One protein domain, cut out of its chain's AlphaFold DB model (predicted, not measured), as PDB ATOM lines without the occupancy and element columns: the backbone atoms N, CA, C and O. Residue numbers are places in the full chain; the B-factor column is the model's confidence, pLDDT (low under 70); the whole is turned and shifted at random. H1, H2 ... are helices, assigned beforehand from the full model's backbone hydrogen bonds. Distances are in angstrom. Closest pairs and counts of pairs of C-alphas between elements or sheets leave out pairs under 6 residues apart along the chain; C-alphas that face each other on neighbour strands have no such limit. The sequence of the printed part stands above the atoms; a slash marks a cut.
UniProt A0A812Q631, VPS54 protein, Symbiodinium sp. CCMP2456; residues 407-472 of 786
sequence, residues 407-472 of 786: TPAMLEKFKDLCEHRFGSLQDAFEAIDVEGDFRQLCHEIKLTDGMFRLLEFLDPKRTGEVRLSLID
ATOM      1  N   THR A 407     -52.334  19.772  28.652       96.06
ATOM      2  CA  THR A 407     -52.094  18.321  28.611       96.06
ATOM      3  C   THR A 407     -51.651  17.824  27.224       96.06
ATOM      4  O   THR A 407     -50.600  17.185  27.174       96.06
ATOM      5  N   PRO A 408     -52.347  18.129  26.109       96.12
ATOM      6  CA  PRO A 408     -51.908  17.713  24.777       96.12
ATOM      7  C   PRO A 408     -50.590  18.383  24.369       96.12
ATOM      8  O   PRO A 408     -49.690  17.686  23.920       96.12
ATOM      9  N   ALA A 409     -50.397  19.679  24.652       96.06
ATOM     10  CA  ALA A 409     -49.121  20.353  24.386       96.06
ATOM     11  C   ALA A 409     -47.932  19.706  25.124       96.06
ATOM     12  O   ALA A 409     -46.820  19.636  24.606       96.06
ATOM     13  N   MET A 410     -48.154  19.212  26.348       96.44
ATOM     14  CA  MET A 410     -47.138  18.468  27.097       96.44
ATOM     15  C   MET A 410     -46.887  17.070  26.529       96.44
ATOM     16  O   MET A 410     -45.761  16.586  26.629       96.44
ATOM     17  N   LEU A 411     -47.916  16.419  25.977       96.38
ATOM     18  CA  LEU A 411     -47.790  15.113  25.334       96.38
ATOM     19  C   LEU A 411     -46.984  15.233  24.038       96.38
ATOM     20  O   LEU A 411     -46.085  14.429  23.822       96.38
ATOM     21  N   GLU A 412     -47.236  16.274  23.247       96.62
ATOM     22  CA  GLU A 412     -46.486  16.548  22.018       96.62
ATOM     23  C   GLU A 412     -45.026  16.876  22.319       96.62
ATOM     24  O   GLU A 412     -44.116  16.211  21.836       96.62
ATOM     25  N   LYS A 413     -44.788  17.777  23.280       97.00
ATOM     26  CA  LYS A 413     -43.436  18.072  23.763       97.00
ATOM     27  C   LYS A 413     -42.702  16.824  24.267       97.00
ATOM     28  O   LYS A 413     -41.482  16.737  24.156       97.00
ATOM     29  N   PHE A 414     -43.414  15.877  24.879       97.31
ATOM     30  CA  PHE A 414     -42.831  14.603  25.293       97.31
ATOM     31  C   PHE A 414     -42.404  13.755  24.087       97.31
ATOM     32  O   PHE A 414     -41.303  13.205  24.122       97.31
ATOM     33  N   LYS A 415     -43.228  13.682  23.030       97.12
ATOM     34  CA  LYS A 415     -42.893  12.980  21.782       97.12
ATOM     35  C   LYS A 415     -41.656  13.593  21.122       97.12
ATOM     36  O   LYS A 415     -40.676  12.874  20.943       97.12
ATOM     37  N   ASP A 416     -41.641  14.910  20.924       97.06
ATOM     38  CA  ASP A 416     -40.514  15.637  20.318       97.06
ATOM     39  C   ASP A 416     -39.192  15.373  21.050       97.06
ATOM     40  O   ASP A 416     -38.141  15.150  20.449       97.06
ATOM     41  N   LEU A 417     -39.227  15.390  22.387       96.50
ATOM     42  CA  LEU A 417     -38.041  15.153  23.205       96.50
ATOM     43  C   LEU A 417     -37.579  13.690  23.167       96.50
ATOM     44  O   LEU A 417     -36.374  13.441  23.261       96.50
ATOM     45  N   CYS A 418     -38.502  12.734  23.027       95.44
ATOM     46  CA  CYS A 418     -38.155  11.330  22.815       95.44
ATOM     47  C   CYS A 418     -37.499  11.135  21.447       95.44
ATOM     48  O   CYS A 418     -36.424  10.544  21.382       95.44
ATOM     49  N   GLU A 419     -38.076  11.693  20.383       94.62
ATOM     50  CA  GLU A 419     -37.511  11.636  19.031       94.62
ATOM     51  C   GLU A 419     -36.133  12.299  18.966       94.62
ATOM     52  O   GLU A 419     -35.175  11.705  18.481       94.62
ATOM     53  N   HIS A 420     -35.974  13.484  19.557       93.69
ATOM     54  CA  HIS A 420     -34.684  14.169  19.595       93.69
ATOM     55  C   HIS A 420     -33.609  13.372  20.357       93.69
ATOM     56  O   HIS A 420     -32.422  13.445  20.030       93.69
ATOM     57  N   ARG A 421     -33.977  12.652  21.427       92.38
ATOM     58  CA  ARG A 421     -33.007  11.933  22.269       92.38
ATOM     59  C   ARG A 421     -32.699  10.524  21.770       92.38
ATOM     60  O   ARG A 421     -31.535  10.128  21.833       92.38
ATOM     61  N   PHE A 422     -33.716   9.784  21.346       89.38
ATOM     62  CA  PHE A 422     -33.637   8.358  21.028       89.38
ATOM     63  C   PHE A 422     -33.819   8.062  19.536       89.38
ATOM     64  O   PHE A 422     -33.584   6.936  19.120       89.38
ATOM     65  N   GLY A 423     -34.191   9.053  18.724       91.31
ATOM     66  CA  GLY A 423     -34.473   8.901  17.296       91.31
ATOM     67  C   GLY A 423     -35.952   8.643  17.014       91.31
ATOM     68  O   GLY A 423     -36.498   9.223  16.080       91.31
ATOM     69  N   SER A 424     -36.621   7.844  17.847       92.81
ATOM     70  CA  SER A 424     -38.064   7.618  17.762       92.81
ATOM     71  C   SER A 424     -38.705   7.399  19.135       92.81
ATOM     72  O   SER A 424     -38.039   7.091  20.128       92.81
ATOM     73  N   LEU A 425     -40.033   7.535  19.195       94.25
ATOM     74  CA  LEU A 425     -40.805   7.219  20.397       94.25
ATOM     75  C   LEU A 425     -40.758   5.718  20.738       94.25
ATOM     76  O   LEU A 425     -40.756   5.363  21.916       94.25
ATOM     77  N   GLN A 426     -40.699   4.842  19.731       91.44
ATOM     78  CA  GLN A 426     -40.563   3.399  19.940       91.44
ATOM     79  C   GLN A 426     -39.216   3.073  20.596       91.44
ATOM     80  O   GLN A 426     -39.202   2.408  21.630       91.44
ATOM     81  N   ASP A 427     -38.116   3.613  20.063       86.44
ATOM     82  CA  ASP A 427     -36.764   3.384  20.592       86.44
ATOM     83  C   ASP A 427     -36.628   3.891  22.033       86.44
ATOM     84  O   ASP A 427     -35.981   3.256  22.866       86.44
ATOM     85  N   ALA A 428     -37.289   5.009  22.357       92.44
ATOM     86  CA  ALA A 428     -37.345   5.518  23.723       92.44
ATOM     87  C   ALA A 428     -37.993   4.504  24.679       92.44
ATOM     88  O   ALA A 428     -37.465   4.250  25.758       92.44
ATOM     89  N   PHE A 429     -39.116   3.893  24.292       90.25
ATOM     90  CA  PHE A 429     -39.776   2.883  25.121       90.25
ATOM     91  C   PHE A 429     -38.991   1.568  25.177       90.25
ATOM     92  O   PHE A 429     -38.923   0.970  26.245       90.25
ATOM     93  N   GLU A 430     -38.347   1.146  24.090       85.25
ATOM     94  CA  GLU A 430     -37.490  -0.050  24.070       85.25
ATOM     95  C   GLU A 430     -36.246   0.104  24.957       85.25
ATOM     96  O   GLU A 430     -35.867  -0.838  25.652       85.25
ATOM     97  N   ALA A 431     -35.656   1.303  25.009       83.19
ATOM     98  CA  ALA A 431     -34.526   1.600  25.889       83.19
ATOM     99  C   ALA A 431     -34.876   1.460  27.385       83.19
ATOM    100  O   ALA A 431     -33.990   1.230  28.208       83.19
ATOM    101  N   ILE A 432     -36.158   1.589  27.737       83.56
ATOM    102  CA  ILE A 432     -36.647   1.582  29.121       83.56
ATOM    103  C   ILE A 432     -37.340   0.280  29.502       83.56
ATOM    104  O   ILE A 432     -37.221  -0.121  30.653       83.56
ATOM    105  N   ASP A 433     -38.000  -0.415  28.572       71.44
ATOM    106  CA  ASP A 433     -38.749  -1.660  28.836       71.44
ATOM    107  C   ASP A 433     -37.871  -2.781  29.430       71.44
ATOM    108  O   ASP A 433     -38.370  -3.752  29.993       71.44
ATOM    109  N   VAL A 434     -36.541  -2.630  29.376       56.09
ATOM    110  CA  VAL A 434     -35.599  -3.544  30.029       56.09
ATOM    111  C   VAL A 434     -35.714  -3.506  31.561       56.09
ATOM    112  O   VAL A 434     -35.500  -4.555  32.157       56.09
ATOM    113  N   GLU A 435     -36.073  -2.377  32.202       53.50
ATOM    114  CA  GLU A 435     -36.257  -2.283  33.675       53.50
ATOM    115  C   GLU A 435     -36.729  -0.906  34.227       53.50
ATOM    116  O   GLU A 435     -36.867  -0.737  35.441       53.50
ATOM    117  N   GLY A 436     -36.935   0.111  33.385       62.66
ATOM    118  CA  GLY A 436     -37.069   1.506  33.811       62.66
ATOM    119  C   GLY A 436     -38.504   2.002  34.050       62.66
ATOM    120  O   GLY A 436     -39.467   1.602  33.402       62.66
ATOM    121  N   ASP A 437     -38.633   2.941  34.990       87.12
ATOM    122  CA  ASP A 437     -39.867   3.685  35.287       87.12
ATOM    123  C   ASP A 437     -40.073   4.801  34.241       87.12
ATOM    124  O   ASP A 437     -39.123   5.489  33.859       87.12
ATOM    125  N   PHE A 438     -41.314   5.070  33.825       93.31
ATOM    126  CA  PHE A 438     -41.661   6.222  32.976       93.31
ATOM    127  C   PHE A 438     -41.123   7.554  33.533       93.31
ATOM    128  O   PHE A 438     -40.772   8.465  32.784       93.31
ATOM    129  N   ARG A 439     -40.990   7.683  34.859       94.19
ATOM    130  CA  ARG A 439     -40.337   8.848  35.482       94.19
ATOM    131  C   ARG A 439     -38.881   8.999  35.058       94.19
ATOM    132  O   ARG A 439     -38.421  10.122  34.857       94.19
ATOM    133  N   GLN A 440     -38.161   7.888  34.939       92.25
ATOM    134  CA  GLN A 440     -36.777   7.879  34.487       92.25
ATOM    135  C   GLN A 440     -36.688   8.356  33.036       92.25
ATOM    136  O   GLN A 440     -35.872   9.234  32.761       92.25
ATOM    137  N   LEU A 441     -37.605   7.913  32.164       93.75
ATOM    138  CA  LEU A 441     -37.718   8.429  30.795       93.75
ATOM    139  C   LEU A 441     -37.842   9.950  30.775       93.75
ATOM    140  O   LEU A 441     -37.053  10.634  30.126       93.75
ATOM    141  N   CYS A 442     -38.802  10.492  31.534       96.00
ATOM    142  CA  CYS A 442     -39.015  11.934  31.610       96.00
ATOM    143  C   CYS A 442     -37.765  12.679  32.101       96.00
ATOM    144  O   CYS A 442     -37.464  13.767  31.608       96.00
ATOM    145  N   HIS A 443     -37.012  12.113  33.048       94.50
ATOM    146  CA  HIS A 443     -35.760  12.705  33.515       94.50
ATOM    147  C   HIS A 443     -34.650  12.667  32.459       94.50
ATOM    148  O   HIS A 443     -33.949  13.667  32.291       94.50
ATOM    149  N   GLU A 444     -34.509  11.562  31.728       93.56
ATOM    150  CA  GLU A 444     -33.489  11.390  30.690       93.56
ATOM    151  C   GLU A 444     -33.700  12.335  29.502       93.56
ATOM    152  O   GLU A 444     -32.744  12.961  29.034       93.56
ATOM    153  N   ILE A 445     -34.953  12.539  29.086       96.50
ATOM    154  CA  ILE A 445     -35.315  13.521  28.048       96.50
ATOM    155  C   ILE A 445     -35.422  14.960  28.586       96.50
ATOM    156  O   ILE A 445     -35.766  15.880  27.847       96.50
ATOM    157  N   LYS A 446     -35.124  15.178  29.876       96.12
ATOM    158  CA  LYS A 446     -35.183  16.477  30.575       96.12
ATOM    159  C   LYS A 446     -36.575  17.129  30.602       96.12
ATOM    160  O   LYS A 446     -36.690  18.347  30.761       96.12
ATOM    161  N   LEU A 447     -37.644  16.339  30.535       95.88
ATOM    162  CA  LEU A 447     -39.016  16.800  30.732       95.88
ATOM    163  C   LEU A 447     -39.366  16.829  32.226       95.88
ATOM    164  O   LEU A 447     -40.100  15.990  32.745       95.88
ATOM    165  N   THR A 448     -38.809  17.802  32.946       91.75
ATOM    166  CA  THR A 448     -39.081  17.961  34.385       91.75
ATOM    167  C   THR A 448     -40.366  18.734  34.665       91.75
ATOM    168  O   THR A 448     -41.007  18.518  35.693       91.75
ATOM    169  N   ASP A 449     -40.736  19.652  33.772       90.94
ATOM    170  CA  ASP A 449     -41.989  20.398  33.875       90.94
ATOM    171  C   ASP A 449     -43.149  19.533  33.366       90.94
ATOM    172  O   ASP A 449     -43.006  18.824  32.378       90.94
ATOM    173  N   GLY A 450     -44.285  19.537  34.060       90.00
ATOM    174  CA  GLY A 450     -45.493  18.814  33.642       90.00
ATOM    175  C   GLY A 450     -45.464  17.274  33.693       90.00
ATOM    176  O   GLY A 450     -46.501  16.672  33.419       90.00
ATOM    177  N   MET A 451     -44.373  16.622  34.125       95.56
ATOM    178  CA  MET A 451     -44.298  15.152  34.288       95.56
ATOM    179  C   MET A 451     -45.474  14.584  35.104       95.56
ATOM    180  O   MET A 451     -46.075  13.578  34.734       95.56
ATOM    181  N   PHE A 452     -45.843  15.240  36.209       95.25
ATOM    182  CA  PHE A 452     -46.966  14.799  37.044       95.25
ATOM    183  C   PHE A 452     -48.307  14.856  36.308       95.25
ATOM    184  O   PHE A 452     -49.123  13.956  36.477       95.25
ATOM    185  N   ARG A 453     -48.518  15.871  35.463       95.50
ATOM    186  CA  ARG A 453     -49.734  15.999  34.649       95.50
ATOM    187  C   ARG A 453     -49.797  14.901  33.586       95.50
ATOM    188  O   ARG A 453     -50.857  14.313  33.403       95.50
ATOM    189  N   LEU A 454     -48.670  14.586  32.942       96.69
ATOM    190  CA  LEU A 454     -48.592  13.464  32.002       96.69
ATOM    191  C   LEU A 454     -48.885  12.135  32.691       96.69
ATOM    192  O   LEU A 454     -49.682  11.362  32.178       96.69
ATOM    193  N   LEU A 455     -48.327  11.888  33.877       96.25
ATOM    194  CA  LEU A 455     -48.631  10.680  34.646       96.25
ATOM    195  C   LEU A 455     -50.105  10.604  35.059       96.25
ATOM    196  O   LEU A 455     -50.696   9.538  34.986       96.25
ATOM    197  N   GLU A 456     -50.734  11.714  35.445       96.31
ATOM    198  CA  GLU A 456     -52.174  11.729  35.745       96.31
ATOM    199  C   GLU A 456     -53.052  11.424  34.524       96.31
ATOM    200  O   GLU A 456     -54.145  10.877  34.681       96.31
ATOM    201  N   PHE A 457     -52.579  11.765  33.323       97.06
ATOM    202  CA  PHE A 457     -53.251  11.480  32.058       97.06
ATOM    203  C   PHE A 457     -52.984  10.054  31.546       97.06
ATOM    204  O   PHE A 457     -53.893   9.346  31.110       97.06
ATOM    205  N   LEU A 458     -51.730   9.614  31.571       96.31
ATOM    206  CA  LEU A 458     -51.294   8.335  31.012       96.31
ATOM    207  C   LEU A 458     -51.513   7.175  31.984       96.31
ATOM    208  O   LEU A 458     -51.853   6.081  31.550       96.31
ATOM    209  N   ASP A 459     -51.409   7.431  33.283       96.25
ATOM    210  CA  ASP A 459     -51.653   6.470  34.353       96.25
ATOM    211  C   ASP A 459     -52.606   7.061  35.419       96.25
ATOM    212  O   ASP A 459     -52.241   7.329  36.574       96.25
ATOM    213  N   PRO A 460     -53.891   7.258  35.068       95.50
ATOM    214  CA  PRO A 460     -54.857   7.871  35.977       95.50
ATOM    215  C   PRO A 460     -55.116   7.027  37.238       95.50
ATOM    216  O   PRO A 460     -55.592   7.552  38.256       95.50
ATOM    217  N   LYS A 461     -54.814   5.721  37.188       94.81
ATOM    218  CA  LYS A 461     -54.986   4.767  38.292       94.81
ATOM    219  C   LYS A 461     -53.733   4.613  39.159       94.81
ATOM    220  O   LYS A 461     -53.844   3.992  40.212       94.81
ATOM    221  N   ARG A 462     -52.607   5.235  38.786       93.12
ATOM    222  CA  ARG A 462     -51.314   5.122  39.476       93.12
ATOM    223  C   ARG A 462     -50.826   3.670  39.558       93.12
ATOM    224  O   ARG A 462     -50.359   3.245  40.613       93.12
ATOM    225  N   THR A 463     -50.987   2.901  38.481       92.31
ATOM    226  CA  THR A 463     -50.453   1.536  38.372       92.31
ATOM    227  C   THR A 463     -48.926   1.512  38.324       92.31
ATOM    228  O   THR A 463     -48.338   0.492  38.662       92.31
ATOM    229  N   GLY A 464     -48.290   2.620  37.931       88.94
ATOM    230  CA  GLY A 464     -46.861   2.692  37.631       88.94
ATOM    231  C   GLY A 464     -46.518   2.223  36.215       88.94
ATOM    232  O   GLY A 464     -45.352   2.244  35.843       88.94
ATOM    233  N   GLU A 465     -47.516   1.832  35.416       89.81
ATOM    234  CA  GLU A 465     -47.325   1.345  34.049       89.81
ATOM    235  C   GLU A 465     -47.880   2.352  33.040       89.81
ATOM    236  O   GLU A 465     -49.090   2.578  32.970       89.81
ATOM    237  N   VAL A 466     -47.005   2.909  32.201       93.75
ATOM    238  CA  VAL A 466     -47.397   3.717  31.041       93.75
ATOM    239  C   VAL A 466     -47.139   2.903  29.781       93.75
ATOM    240  O   VAL A 466     -46.006   2.530  29.498       93.75
ATOM    241  N   ARG A 467     -48.193   2.618  29.012       91.19
ATOM    242  CA  ARG A 467     -48.083   1.872  27.751       91.19
ATOM    243  C   ARG A 467     -47.945   2.829  26.578       91.19
ATOM    244  O   ARG A 467     -48.685   3.807  26.506       91.19
ATOM    245  N   LEU A 468     -47.093   2.485  25.613       92.12
ATOM    246  CA  LEU A 468     -46.903   3.256  24.379       92.12
ATOM    247  C   LEU A 468     -48.228   3.519  23.641       92.12
ATOM    248  O   LEU A 468     -48.478   4.634  23.198       92.12
ATOM    249  N   SER A 469     -49.145   2.544  23.640       91.25
ATOM    250  CA  SER A 469     -50.472   2.667  23.017       91.25
ATOM    251  C   SER A 469     -51.367   3.755  23.621       91.25
ATOM    252  O   SER A 469     -52.376   4.113  23.026       91.25
ATOM    253  N   LEU A 470     -51.056   4.233  24.832       92.06
ATOM    254  CA  LEU A 470     -51.786   5.317  25.495       92.06
ATOM    255  C   LEU A 470     -51.305   6.706  25.064       92.06
ATOM    256  O   LEU A 470     -52.017   7.678  25.333       92.06
ATOM    257  N   ILE A 471     -50.112   6.780  24.469       94.50
ATOM    258  CA  ILE A 471     -49.451   7.995  23.976       94.50
ATOM    259  C   ILE A 471     -49.646   8.099  22.466       94.50
ATOM    260  O   ILE A 471     -50.063   9.143  21.971       94.50
ATOM    261  N   ASP A 472     -49.356   7.009  21.759       93.69
ATOM    262  CA  ASP A 472     -49.463   6.930  20.313       93.69
ATOM    263  C   ASP A 472     -49.886   5.519  19.882       93.69
ATOM    264  O   ASP A 472     -49.154   4.537  20.048       93.69
TER     265      ASP A 472
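What this domain is: This is residues 407 to 472 of the 786 residues of the protein "VPS54 protein" of Symbiodinium sp. CCMP2456 (UniProt A0A812Q631). One long helix, H1, forms a slanted beam along one side of the model, with H2 turning off at a corner by its last residues and H4 set crosswise by its first ones. H3 sits over the middle of H1, in the space between H2 and H4, and the last stretch, residues 459 to 472, folds back from H4 into the gap towards H2. The printed part has 66 residues with four named helices in the order H1, H2, H3, H4 and no named strand, and its class is all helix. It is compact, with a radius of gyration of the C-alphas of 10.7 A, and rounded, spanning 28 by 26 by 20 A.

Where its parts are: Find C-alpha 407 at (-52.094, 18.321, 28.611); from there H1 runs through residues 407 to 422, 22.3 A from first to last C-alpha, to C-alpha 422 at (-33.637, 8.358, 21.028). After a tight link of 2 residues, look for H2 at residues 425 to 433, 12.4 A long. A tight link of 4 residues leads to H3, residues 438 to 444, 9.9 A long. A short link of 6 residues then brings you to H4, residues 451 to 458, 10.3 A long, which ends with C-alpha 458 at (-51.294, 8.335, 31.012).

How they stand to each other: Start at the first residues of H1: with residues 407 to 411 alone it touches H4, about perpendicular at 74 degrees, and the closest C-alphas are those of Thr 407 and Leu 454, 6.9 A apart. With residues 415 to 422 alone H1 touches H2, only at the corner by their link, about perpendicular at 78 degrees; the closest C-alphas, of Phe 422 and Ala 428, are 5.4 A apart. H2 and H3 only just touch, with 3 pairs of C-alphas within 8 A, the closest being Ile 432 and Leu 441 at 7.1 A; at 70.1 degrees they are only just about perpendicular. Look next at Cys 442 of H3: its C-alpha is 7.8 A from that of Phe 414, the closest pair of H1 and H3, which are close but not clearly touching, at a steep tilt of 59 degrees, the same way. The same C-alpha is 6.7 A from that of Met 451, the closest pair of H3 and H4, which are close but not clearly touching and run opposite ways at a steep tilt of 37 degrees, only just past shallow. H2 and H4 are apart. In H1, H3 and H4 every O i to N i+4 pair is within hydrogen-bond range; in H2, 4 of 5 are.

The domain as a whole: The two C-alphas farthest apart are those of Gly 423 and Lys 461, 29.6 A. The printed part has no cut, and no link between its helices is long. After H4, residues 459 to 472 hold no named element; their C-alphas lie 8 to 16 A from the mean of all C-alphas, and the last, Asp 472, stands at (-49.463, 6.930, 20.313), 14.3 A from C-alpha 407. The mean pLDDT of the printed part is 91.5; look at residues 434 to 436, between H2 and H3, for the 3 residues under 70.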